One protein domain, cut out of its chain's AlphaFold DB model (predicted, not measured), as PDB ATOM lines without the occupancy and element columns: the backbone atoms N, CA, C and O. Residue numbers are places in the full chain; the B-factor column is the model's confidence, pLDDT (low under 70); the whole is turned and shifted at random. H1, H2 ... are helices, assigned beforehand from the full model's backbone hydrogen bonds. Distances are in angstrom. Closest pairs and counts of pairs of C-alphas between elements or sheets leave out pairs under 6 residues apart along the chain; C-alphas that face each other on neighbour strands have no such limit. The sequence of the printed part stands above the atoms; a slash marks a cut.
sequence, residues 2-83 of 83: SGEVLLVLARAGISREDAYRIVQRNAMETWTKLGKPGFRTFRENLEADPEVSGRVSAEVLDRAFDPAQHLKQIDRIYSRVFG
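What this domain is: This is residues 2 to 83 of the 83 residues of the protein "Adenylosuccinate lyase" of Gluconobacter japonicus (UniProt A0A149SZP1). Four helices, H1, H2, H3 and H5, pack in a small ring of contacts, each touching the next and the last touching the first, with the short H4 at the corner after H3. From this body an arm sticks out, residues 71 to 83, of which 71 to 81 belong to H6, and it makes much of the length of the whole. The printed part has 82 residues, with six named helices in the order H1 to H6 and no named strand, so its class is all helix. It is loose, with a radius of gyration of the C-alphas of 15.0 A, and spans 48 by 33 by 22 A.

How they stand to each other: H1, residues 2 to 11, and H2, residues 16 to 33, form a helical hairpin. They touch at a steep tilt of 42 degrees, opposite ways, H2 with residues 16 to 23 alone; their closest C-alphas, of Leu 6 and Ala 19, are 5.9 A apart. H2 touches H3, residues 42 to 48, with residues 22 to 30 alone, and the closest C-alphas, of Thr 30 and Phe 42, are 5.6 A apart. Their lines are about perpendicular, but only just, at 70.0 degrees. H3 and H4, residues 50 to 53, only just touch, with 3 pairs of C-alphas within 8 A, and only at the corner by their link; the closest C-alphas are those of Glu 47 and Ser 53, 5.5 A apart. H5, residues 58 to 65, touches H3 at a shallow tilt of 17 degrees, opposite ways, with the C-alphas of Glu 47 and Ala 58 closest at 6.6 A. H5 also touches H1 at a steep tilt of 39 degrees, opposite ways, with the C-alphas of Glu 4 and Ala 64 closest at 5.6 A. H6, residues 67 to 81, touches no helix; it is close to but not clearly touching H5, the closest C-alphas, of Arg 63 and Gln 69, being 7.8 A apart. Each O i to N i+4 pair is within hydrogen-bond range in H1, H2, H3 and H5; in H6 it is 5 of 11, beside 6 of 12 O i to N i+3 pairs, and H4 is too short for an i+4 pair.

Where its parts are: H1 begins at C-alpha 2, (6.561, -35.855, -49.178), and is 14.5 A long. H2 is the longest helix, 26.1 A from C-alpha 16 to C-alpha 33 at (8.144, -47.033, -34.566). H3 is 9.9 A long, H4 5.2 A and H5 10.7 A. H6 is 22.4 A long and ends at C-alpha 81, (-14.635, -28.636, -63.529).

The domain as a whole: The C-alphas farthest apart, of Pro 37 and Gly 83, are 49.9 A apart. Without residues 71 to 83 the body spans 33 by 27 by 19 A. The printed part has no cut, and no link is long. Residue 2 and residues 67 to 83 have pLDDT under 70.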
ATOM      1  N   SER A   2       5.213 -35.450 -48.702       65.38
ATOM      2  CA  SER A   2       6.561 -35.855 -49.178       65.38
ATOM      3  C   SER A   2       7.105 -35.071 -50.387       65.38
ATOM      4  O   SER A   2       8.294 -34.776 -50.424       65.38
ATOM      5  N   GLY A   3       6.261 -34.661 -51.342       73.81
ATOM      6  CA  GLY A   3       6.699 -33.849 -52.490       73.81
ATOM      7  C   GLY A   3       7.135 -32.421 -52.133       73.81
ATOM      8  O   GLY A   3       8.078 -31.893 -52.715       73.81
ATOM      9  N   GLU A   4       6.487 -31.806 -51.147       83.00
ATOM     10  CA  GLU A   4       6.795 -30.439 -50.715       83.00
ATOM     11  C   GLU A   4       8.040 -30.394 -49.830       83.00
ATOM     12  O   GLU A   4       8.888 -29.517 -49.986       83.00
ATOM     13  N   VAL A   5       8.222 -31.422 -48.998       84.81
ATOM     14  CA  VAL A   5       9.458 -31.630 -48.238       84.81
ATOM     15  C   VAL A   5      10.660 -31.763 -49.178       84.81
ATOM     16  O   VAL A   5      11.664 -31.089 -48.970       84.81
ATOM     17  N   LEU A   6      10.566 -32.553 -50.254       88.06
ATOM     18  CA  LEU A   6      11.652 -32.667 -51.241       88.06
ATOM     19  C   LEU A   6      12.011 -31.313 -51.875       88.06
ATOM     20  O   LEU A   6      13.190 -31.014 -52.063       88.06
ATOM     21  N   LEU A   7      11.008 -30.481 -52.172       88.00
ATOM     22  CA  LEU A   7      11.218 -29.144 -52.729       88.00
ATOM     23  C   LEU A   7      11.918 -28.212 -51.731       88.00
ATOM     24  O   LEU A   7      12.807 -27.452 -52.118       88.00
ATOM     25  N   VAL A   8      11.531 -28.270 -50.458       90.44
ATOM     26  CA  VAL A   8      12.165 -27.499 -49.381       90.44
ATOM     27  C   VAL A   8      13.622 -27.909 -49.190       90.44
ATOM     28  O   VAL A   8      14.492 -27.040 -49.157       90.44
ATOM     29  N   LEU A   9      13.908 -29.212 -49.148       89.88
ATOM     30  CA  LEU A   9      15.274 -29.722 -49.018       89.88
ATOM     31  C   LEU A   9      16.144 -29.287 -50.209       89.88
ATOM     32  O   LEU A   9      17.259 -28.800 -50.016       89.88
ATOM     33  N   ALA A  10      15.615 -29.366 -51.432       90.06
ATOM     34  CA  ALA A  10      16.322 -28.907 -52.626       90.06
ATOM     35  C   ALA A  10      16.636 -27.400 -52.581       90.06
ATOM     36  O   ALA A  10      17.748 -26.984 -52.905       90.06
ATOM     37  N   ARG A  11      15.683 -26.571 -52.132       90.69
ATOM     38  CA  ARG A  11      15.888 -25.120 -51.951       90.69
ATOM     39  C   ARG A  11      16.927 -24.794 -50.878       90.69
ATOM     40  O   ARG A  11      17.585 -23.766 -50.983       90.69
ATOM     41  N   ALA A  12      17.104 -25.674 -49.898       91.12
ATOM     42  CA  ALA A  12      18.146 -25.580 -48.879       91.12
ATOM     43  C   ALA A  12      19.523 -26.098 -49.357       91.12
ATOM     44  O   ALA A  12      20.437 -26.278 -48.552       91.12
ATOM     45  N   GLY A  13      19.687 -26.360 -50.660       91.00
ATOM     46  CA  GLY A  13      20.953 -26.792 -51.255       91.00
ATOM     47  C   GLY A  13      21.274 -28.274 -51.044       91.00
ATOM     48  O   GLY A  13      22.419 -28.685 -51.223       91.00
ATOM     49  N   ILE A  14      20.296 -29.087 -50.643       93.31
ATOM     50  CA  ILE A  14      20.452 -30.544 -50.569       93.31
ATOM     51  C   ILE A  14      20.255 -31.119 -51.974       93.31
ATOM     52  O   ILE A  14      19.326 -30.738 -52.691       93.31
ATOM     53  N   SER A  15      21.141 -32.031 -52.385       93.62
ATOM     54  CA  SER A  15      21.023 -32.682 -53.688       93.62
ATOM     55  C   SER A  15      19.708 -33.461 -53.775       93.62
ATOM     56  O   SER A  15      19.161 -33.915 -52.769       93.62
ATOM     57  N   ARG A  16      19.179 -33.645 -54.988       89.94
ATOM     58  CA  ARG A  16      17.919 -34.381 -55.163       89.94
ATOM     59  C   ARG A  16      18.016 -35.810 -54.614       89.94
ATOM     60  O   ARG A  16      17.067 -36.291 -54.007       89.94
ATOM     61  N   GLU A  17      19.149 -36.471 -54.829       92.75
ATOM     62  CA  GLU A  17      19.405 -37.830 -54.345       92.75
ATOM     63  C   GLU A  17      19.464 -37.890 -52.814       92.75
ATOM     64  O   GLU A  17      18.760 -38.699 -52.206       92.75
ATOM     65  N   ASP A  18      20.209 -36.978 -52.180       93.38
ATOM     66  CA  ASP A  18      20.271 -36.896 -50.717       93.38
ATOM     67  C   ASP A  18      18.898 -36.570 -50.122       93.38
ATOM     68  O   ASP A  18      18.497 -37.172 -49.127       93.38
ATOM     69  N   ALA A  19      18.132 -35.678 -50.756       91.44
ATOM     70  CA  ALA A  19      16.779 -35.346 -50.325       91.44
ATOM     71  C   ALA A  19      15.861 -36.581 -50.338       91.44
ATOM     72  O   ALA A  19      15.121 -36.801 -49.378       91.44
ATOM     73  N   TYR A  20      15.942 -37.425 -51.374       88.75
ATOM     74  CA  TYR A  20      15.208 -38.694 -51.409       88.75
ATOM     75  C   TYR A  20      15.645 -39.644 -50.294       88.75
ATOM     76  O   TYR A  20      14.785 -40.199 -49.606       88.75
ATOM     77  N   ARG A  21      16.955 -39.794 -50.068       94.44
ATOM     78  CA  ARG A  21      17.499 -40.642 -48.995       94.44
ATOM     79  C   ARG A  21      17.014 -40.190 -47.615       94.44
ATOM     80  O   ARG A  21      16.565 -41.018 -46.822       94.44
ATOM     81  N   ILE A  22      17.070 -38.885 -47.345       93.50
ATOM     82  CA  ILE A  22      16.626 -38.266 -46.088       93.50
ATOM     83  C   ILE A  22      15.124 -38.482 -45.886       93.50
ATOM     84  O   ILE A  22      14.698 -38.951 -44.830       93.50
ATOM     85  N   VAL A  23      14.303 -38.184 -46.893       89.81
ATOM     86  CA  VAL A  23      12.847 -38.365 -46.797       89.81
ATOM     87  C   VAL A  23      12.497 -39.829 -46.555       89.81
ATOM     88  O   VAL A  23      11.708 -40.125 -45.658       89.81
ATOM     89  N   GLN A  24      13.106 -40.748 -47.305       86.88
ATOM     90  CA  GLN A  24      12.831 -42.174 -47.182       86.88
ATOM     91  C   GLN A  24      13.209 -42.705 -45.797       86.88
ATOM     92  O   GLN A  24      12.383 -43.373 -45.174       86.88
ATOM     93  N   ARG A  25      14.407 -42.396 -45.278       93.75
ATOM     94  CA  ARG A  25      14.821 -42.908 -43.960       93.75
ATOM     95  C   ARG A  25      13.917 -42.403 -42.834       93.75
ATOM     96  O   ARG A  25      13.473 -43.202 -42.015       93.75
ATOM     97  N   ASN A  26      13.569 -41.115 -42.841       92.75
ATOM     98  CA  ASN A  26      12.754 -40.502 -41.791       92.75
ATOM     99  C   ASN A  26      11.289 -40.971 -41.858       92.75
ATOM    100  O   ASN A  26      10.644 -41.192 -40.828       92.75
ATOM    101  N   ALA A  27      10.759 -41.187 -43.066       88.00
ATOM    102  CA  ALA A  27       9.441 -41.786 -43.251       88.00
ATOM    103  C   ALA A  27       9.412 -43.250 -42.771       88.00
ATOM    104  O   ALA A  27       8.485 -43.650 -42.064       88.00
ATOM    105  N   MET A  28      10.446 -44.036 -43.088       87.75
ATOM    106  CA  MET A  28      10.555 -45.432 -42.647       87.75
ATOM    107  C   MET A  28      10.739 -45.564 -41.134       87.75
ATOM    108  O   MET A  28      10.186 -46.486 -40.530       87.75
ATOM    109  N   GLU A  29      11.468 -44.647 -40.498       89.75
ATOM    110  CA  GLU A  29      11.612 -44.623 -39.042       89.75
ATOM    111  C   GLU A  29      10.279 -44.339 -38.345       89.75
ATOM    112  O   GLU A  29       9.902 -45.062 -37.417       89.75
ATOM    113  N   THR A  30       9.525 -43.363 -38.859       87.50
ATOM    114  CA  THR A  30       8.150 -43.074 -38.420       87.50
ATOM    115  C   THR A  30       7.293 -44.341 -38.500       87.50
ATOM    116  O   THR A  30       6.676 -44.742 -37.516       87.50
ATOM    117  N   TRP A  31       7.305 -45.030 -39.644       83.12
ATOM    118  CA  TRP A  31       6.524 -46.254 -39.844       83.12
ATOM    119  C   TRP A  31       6.920 -47.387 -38.887       83.12
ATOM    120  O   TRP A  31       6.070 -48.006 -38.250       83.12
ATOM    121  N   THR A  32       8.218 -47.640 -38.733       85.25
ATOM    122  CA  THR A  32       8.741 -48.774 -37.946       85.25
ATOM    123  C   THR A  32       8.477 -48.627 -36.444       85.25
ATOM    124  O   THR A  32       8.362 -49.626 -35.716       85.25
ATOM    125  N   LYS A  33       8.395 -47.380 -35.970       85.38
ATOM    126  CA  LYS A  33       8.144 -47.033 -34.566       85.38
ATOM    127  C   LYS A  33       6.678 -46.708 -34.277       85.38
ATOM    128  O   LYS A  33       6.354 -46.439 -33.124       85.38
ATOM    129  N   LEU A  34       5.797 -46.742 -35.277       83.12
ATOM    130  CA  LEU A  34       4.382 -46.423 -35.100       83.12
ATOM    131  C   LEU A  34       3.754 -47.322 -34.022       83.12
ATOM    132  O   LEU A  34       3.897 -48.544 -34.056       83.12
ATOM    133  N   GLY A  35       3.091 -46.706 -33.039       80.38
ATOM    134  CA  GLY A  35       2.455 -47.413 -31.920       80.38
ATOM    135  C   GLY A  35       3.416 -47.965 -30.858       80.38
ATOM    136  O   GLY A  35       2.973 -48.689 -29.969       80.38
ATOM    137  N   LYS A  36       4.714 -47.637 -30.922       90.06
ATOM    138  CA  LYS A  36       5.720 -48.031 -29.920       90.06
ATOM    139  C   LYS A  36       6.120 -46.840 -29.035       90.06
ATOM    140  O   LYS A  36       6.057 -45.695 -29.490       90.06
ATOM    141  N   PRO A  37       6.572 -47.078 -27.788       87.69
ATOM    142  CA  PRO A  37       7.147 -46.028 -26.951       87.69
ATOM    143  C   PRO A  37       8.292 -45.299 -27.664       87.69
ATOM    144  O   PRO A  37       9.146 -45.932 -28.286       87.69
ATOM    145  N   GLY A  38       8.304 -43.966 -27.581       83.56
ATOM    146  CA  GLY A  38       9.304 -43.133 -28.260       83.56
ATOM    147  C   GLY A  38       9.063 -42.929 -29.761       83.56
ATOM    148  O   GLY A  38       9.991 -42.533 -30.469       83.56
ATOM    149  N   PHE A  39       7.852 -43.202 -30.258       87.19
ATOM    150  CA  PHE A  39       7.428 -42.798 -31.599       87.19
ATOM    151  C   PHE A  39       7.601 -41.289 -31.807       87.19
ATOM    152  O   PHE A  39       7.300 -40.488 -30.924       87.19
ATOM    153  N   ARG A  40       8.049 -40.928 -33.009       90.00
ATOM    154  CA  ARG A  40       8.108 -39.559 -33.519       90.00
ATOM    155  C   ARG A  40       7.406 -39.516 -34.861       90.00
ATOM    156  O   ARG A  40       7.526 -40.450 -35.659       90.00
ATOM    157  N   THR A  41       6.710 -38.423 -35.111       89.69
ATOM    158  CA  THR A  41       6.128 -38.105 -36.410       89.69
ATOM    159  C   THR A  41       7.220 -37.882 -37.457       89.69
ATOM    160  O   THR A  41       8.380 -37.611 -37.146       89.69
ATOM    161  N   PHE A  42       6.843 -37.941 -38.735       89.00
ATOM    162  CA  PHE A  42       7.775 -37.685 -39.834       89.00
ATOM    163  C   PHE A  42       8.398 -36.278 -39.766       89.00
ATOM    164  O   PHE A  42       9.589 -36.126 -40.025       89.00
ATOM    165  N   ARG A  43       7.622 -35.271 -39.346       91.94
ATOM    166  CA  ARG A  43       8.089 -33.891 -39.142       91.94
ATOM    167  C   ARG A  43       9.130 -33.801 -38.024       91.94
ATOM    168  O   ARG A  43      10.188 -33.224 -38.235       91.94
ATOM    169  N   GLU A  44       8.872 -34.422 -36.874       92.19
ATOM    170  CA  GLU A  44       9.826 -34.461 -35.753       92.19
ATOM    171  C   GLU A  44      11.104 -35.236 -36.099       92.19
ATOM    172  O   GLU A  44      12.191 -34.856 -35.674       92.19
ATOM    173  N   ASN A  45      10.996 -36.310 -36.889       93.69
ATOM    174  CA  ASN A  45      12.169 -37.044 -37.365       93.69
ATOM    175  C   ASN A  45      13.033 -36.181 -38.293       93.69
ATOM    176  O   ASN A  45      14.242 -36.123 -38.100       93.69
ATOM    177  N   LEU A  46      12.424 -35.439 -39.226       93.06
ATOM    178  CA  LEU A  46      13.152 -34.492 -40.076       93.06
ATOM    179  C   LEU A  46      13.783 -33.345 -39.282       93.06
ATOM    180  O   LEU A  46      14.909 -32.969 -39.572       93.06
ATOM    181  N   GLU A  47      13.092 -32.790 -38.289       94.19
ATOM    182  CA  GLU A  47      13.645 -31.722 -37.446       94.19
ATOM    183  C   GLU A  47      14.834 -32.209 -36.601       94.19
ATOM    184  O   GLU A  47      15.783 -31.464 -36.375       94.19
ATOM    185  N   ALA A  48      14.814 -33.469 -36.165       94.44
ATOM    186  CA  ALA A  48      15.915 -34.082 -35.426       94.44
ATOM    187  C   ALA A  48      17.064 -34.575 -36.326       94.44
ATOM    188  O   ALA A  48      18.123 -34.942 -35.813       94.44
ATOM    189  N   ASP A  49      16.870 -34.618 -37.644       94.88
ATOM    190  CA  ASP A  49      17.861 -35.120 -38.586       94.88
ATOM    191  C   ASP A  49      18.988 -34.082 -38.783       94.88
ATOM    192  O   ASP A  49      18.718 -32.964 -39.227       94.88
ATOM    193  N   PRO A  50      20.261 -34.412 -38.494       93.94
ATOM    194  CA  PRO A  50      21.373 -33.465 -38.605       93.94
ATOM    195  C   PRO A  50      21.649 -33.000 -40.042       93.94
ATOM    196  O   PRO A  50      22.207 -31.920 -40.235       93.94
ATOM    197  N   GLU A  51      21.253 -33.772 -41.063       93.06
ATOM    198  CA  GLU A  51      21.358 -33.338 -42.464       93.06
ATOM    199  C   GLU A  51      20.284 -32.293 -42.828       93.06
ATOM    200  O   GLU A  51      20.408 -31.621 -43.856       93.06
ATOM    201  N   VAL A  52      19.263 -32.116 -41.980       93.50
ATOM    202  CA  VAL A  52      18.140 -31.187 -42.175       93.50
ATOM    203  C   VAL A  52      18.203 -30.004 -41.209       93.50
ATOM    204  O   VAL A  52      18.112 -28.864 -41.659       93.50
ATOM    205  N   SER A  53      18.400 -30.239 -39.910       90.19
ATOM    206  CA  SER A  53      18.294 -29.227 -38.842       90.19
ATOM    207  C   SER A  53      19.282 -28.062 -38.969       90.19
ATOM    208  O   SER A  53      18.994 -26.949 -38.538       90.19
ATOM    209  N   GLY A  54      20.429 -28.282 -39.621       87.56
ATOM    210  CA  GLY A  54      21.407 -27.232 -39.929       87.56
ATOM    211  C   GLY A  54      21.137 -26.457 -41.225       87.56
ATOM    212  O   GLY A  54      21.874 -25.524 -41.535       87.56
ATOM    213  N   ARG A  55      20.134 -26.857 -42.016       91.81
ATOM    214  CA  ARG A  55      19.865 -26.314 -43.364       91.81
ATOM    215  C   ARG A  55      18.446 -25.789 -43.541       91.81
ATOM    216  O   ARG A  55      18.223 -24.905 -44.365       91.81
ATOM    217  N   VAL A  56      17.490 -26.329 -42.795       92.12
ATOM    218  CA  VAL A  56      16.075 -25.970 -42.867       92.12
ATOM    219  C   VAL A  56      15.599 -25.603 -41.469       92.12
ATOM    220  O   VAL A  56      15.738 -26.400 -40.546       92.12
ATOM    221  N   SER A  57      15.039 -24.402 -41.307       92.62
ATOM    222  CA  SER A  57      14.480 -23.993 -40.016       92.62
ATOM    223  C   SER A  57      13.182 -24.741 -39.708       92.62
ATOM    224  O   SER A  57      12.477 -25.194 -40.619       92.62
ATOM    225  N   ALA A  58      12.840 -24.816 -38.422       90.38
ATOM    226  CA  ALA A  58      11.596 -25.420 -37.957       90.38
ATOM    227  C   ALA A  58      10.367 -24.788 -38.631       90.38
ATOM    228  O   ALA A  58       9.495 -25.509 -39.103       90.38
ATOM    229  N   GLU A  59      10.338 -23.461 -38.807       90.12
ATOM    230  CA  GLU A  59       9.212 -22.766 -39.446       90.12
ATOM    231  C   GLU A  59       9.061 -23.130 -40.928       90.12
ATOM    232  O   GLU A  59       7.951 -23.161 -41.465       90.12
ATOM    233  N   VAL A  60      10.175 -23.377 -41.624       89.19
ATOM    234  CA  VAL A  60      10.153 -23.792 -43.031       89.19
ATOM    235  C   VAL A  60       9.685 -25.239 -43.151       89.19
ATOM    236  O   VAL A  60       8.899 -25.542 -44.053       89.19
ATOM    237  N   LEU A  61      10.114 -26.114 -42.237       89.69
ATOM    238  CA  LEU A  61       9.580 -27.470 -42.145       89.69
ATOM    239  C   LEU A  61       8.081 -27.438 -41.839       89.69
ATOM    240  O   LEU A  61       7.319 -28.045 -42.581       89.69
ATOM    241  N   ASP A  62       7.631 -26.676 -40.846       89.00
ATOM    242  CA  ASP A  62       6.214 -26.586 -40.468       89.00
ATOM    243  C   ASP A  62       5.325 -26.188 -41.646       89.00
ATOM    244  O   ASP A  62       4.292 -26.813 -41.887       89.00
ATOM    245  N   ARG A  63       5.768 -25.220 -42.455       86.31
ATOM    246  CA  ARG A  63       5.063 -24.831 -43.685       86.31
ATOM    247  C   ARG A  63       4.975 -25.962 -44.707       86.31
ATOM    248  O   ARG A  63       3.940 -26.098 -45.343       86.31
ATOM    249  N   ALA A  64       6.017 -26.782 -44.849       85.12
ATOM    250  CA  ALA A  64       6.008 -27.939 -45.753       85.12
ATOM    251  C   ALA A  64       5.030 -29.045 -45.310       85.12
ATOM    252  O   ALA A  64       4.686 -29.940 -46.092       85.12
ATOM    253  N   PHE A  65       4.609 -29.006 -44.044       83.00
ATOM    254  CA  PHE A  65       3.639 -29.919 -43.456       83.00
ATOM    255  C   PHE A  65       2.241 -29.304 -43.289       83.00
ATOM    256  O   PHE A  65       1.319 -30.051 -42.962       83.00
ATOM    257  N   ASP A  66       2.055 -28.006 -43.565       80.19
ATOM    258  CA  ASP A  66       0.783 -27.295 -43.397       80.19
ATOM    259  C   ASP A  66      -0.302 -27.810 -44.374       80.19
ATOM    260  O   ASP A  66      -0.211 -27.602 -45.591       80.19
ATOM    261  N   PRO A  67      -1.381 -28.444 -43.874       62.06
ATOM    262  CA  PRO A  67      -2.494 -28.910 -44.701       62.06
ATOM    263  C   PRO A  67      -3.218 -27.784 -45.463       62.06
ATOM    264  O   PRO A  67      -3.795 -28.036 -46.524       62.06
ATOM    265  N   ALA A  68      -3.192 -26.542 -44.965       57.81
ATOM    266  CA  ALA A  68      -3.891 -25.407 -45.571       57.81
ATOM    267  C   ALA A  68      -3.241 -24.922 -46.882       57.81
ATOM    268  O   ALA A  68      -3.932 -24.391 -47.757       57.81
ATOM    269  N   GLN A  69      -1.933 -25.141 -47.069       54.97
ATOM    270  CA  GLN A  69      -1.245 -24.896 -48.347       54.97
ATOM    271  C   GLN A  69      -1.709 -25.880 -49.433       54.97
ATOM    272  O   GLN A  69      -1.849 -25.501 -50.597       54.97
ATOM    273  N   HIS A  70      -2.032 -27.120 -49.052       48.72
ATOM    274  CA  HIS A  70      -2.522 -28.147 -49.974       48.72
ATOM    275  C   HIS A  70      -3.970 -27.898 -50.435       48.72
ATOM    276  O   HIS A  70      -4.288 -28.118 -51.606       48.72
ATOM    277  N   LEU A  71      -4.839 -27.381 -49.559       47.47
ATOM    278  CA  LEU A  71      -6.244 -27.094 -49.892       47.47
ATOM    279  C   LEU A  71      -6.403 -25.944 -50.906       47.47
ATOM    280  O   LEU A  71      -7.258 -26.026 -51.786       47.47
ATOM    281  N   LYS A  72      -5.510 -24.941 -50.896       48.94
ATOM    282  CA  LYS A  72      -5.514 -23.845 -51.891       48.94
ATOM    283  C   LYS A  72      -5.285 -24.307 -53.335       48.94
ATOM    284  O   LYS A  72      -5.649 -23.593 -54.269       48.94
ATOM    285  N   GLN A  73      -4.676 -25.476 -53.552       46.25
ATOM    286  CA  GLN A  73      -4.541 -26.050 -54.896       46.25
ATOM    287  C   GLN A  73      -5.775 -26.850 -55.333       46.25
ATOM    288  O   GLN A  73      -6.023 -26.951 -56.535       46.25
ATOM    289  N   ILE A  74      -6.573 -27.360 -54.391       44.09
ATOM    290  CA  ILE A  74      -7.811 -28.092 -54.685       44.09
ATOM    291  C   ILE A  74      -8.922 -27.123 -55.119       44.09
ATOM    292  O   ILE A  74      -9.604 -27.400 -56.108       44.09
ATOM    293  N   ASP A  75      -9.021 -25.936 -54.511       41.69
ATOM    294  CA  ASP A  75      -9.991 -24.902 -54.924       41.69
ATOM    295  C   ASP A  75      -9.819 -24.466 -56.393       41.69
ATOM    296  O   ASP A  75     -10.791 -24.155 -57.087       41.69
ATOM    297  N   ARG A  76      -8.585 -24.512 -56.912       45.78
ATOM    298  CA  ARG A  76      -8.265 -24.202 -58.318       45.78
ATOM    299  C   ARG A  76      -8.723 -25.273 -59.312       45.78
ATOM    300  O   ARG A  76      -8.908 -24.962 -60.486       45.78
ATOM    301  N   ILE A  77      -8.874 -26.521 -58.873       50.34
ATOM    302  CA  ILE A  77      -9.356 -27.623 -59.718       50.34
ATOM    303  C   ILE A  77     -10.889 -27.639 -59.720       50.34
ATOM    304  O   ILE A  77     -11.491 -27.782 -60.785       50.34
ATOM    305  N   TYR A  78     -11.527 -27.394 -58.570       41.25
ATOM    306  CA  TYR A  78     -12.991 -27.330 -58.472       41.25
ATOM    307  C   TYR A  78     -13.601 -26.207 -59.321       41.25
ATOM    308  O   TYR A  78     -14.615 -26.426 -59.981       41.25
ATOM    309  N   SER A  79     -12.948 -25.047 -59.402       50.03
ATOM    310  CA  SER A  79     -13.427 -23.915 -60.214       50.03
ATOM    311  C   SER A  79     -13.275 -24.105 -61.734       50.03
ATOM    312  O   SER A  79     -13.830 -23.322 -62.495       50.03
ATOM    313  N   ARG A  80     -12.575 -25.152 -62.199       48.50
ATOM    314  CA  ARG A  80     -12.412 -25.473 -63.632       48.50
ATOM    315  C   ARG A  80     -13.296 -26.630 -64.112       48.50
ATOM    316  O   ARG A  80     -13.474 -26.786 -65.313       48.50
ATOM    317  N   VAL A  81     -13.804 -27.459 -63.198       47.06
ATOM    318  CA  VAL A  81     -14.635 -28.636 -63.529       47.06
ATOM    319  C   VAL A  81     -16.127 -28.368 -63.303       47.06
ATOM    320  O   VAL A  81     -16.960 -29.044 -63.897       47.06
ATOM    321  N   PHE A  82     -16.470 -27.354 -62.505       44.94
ATOM    322  CA  PHE A  82     -17.857 -26.960 -62.229       44.94
ATOM    323  C   PHE A  82     -18.173 -25.502 -62.609       44.94
ATOM    324  O   PHE A  82     -19.184 -24.966 -62.157       44.94
ATOM    325  N   GLY A  83     -17.302 -24.865 -63.403       46.41
ATOM    326  CA  GLY A  83     -17.510 -23.542 -64.002       46.41
ATOM    327  C   GLY A  83     -17.766 -23.645 -65.495       46.41
ATOM    328  O   GLY A  83     -17.049 -24.443 -66.140       46.41
TER     329      GLY A  83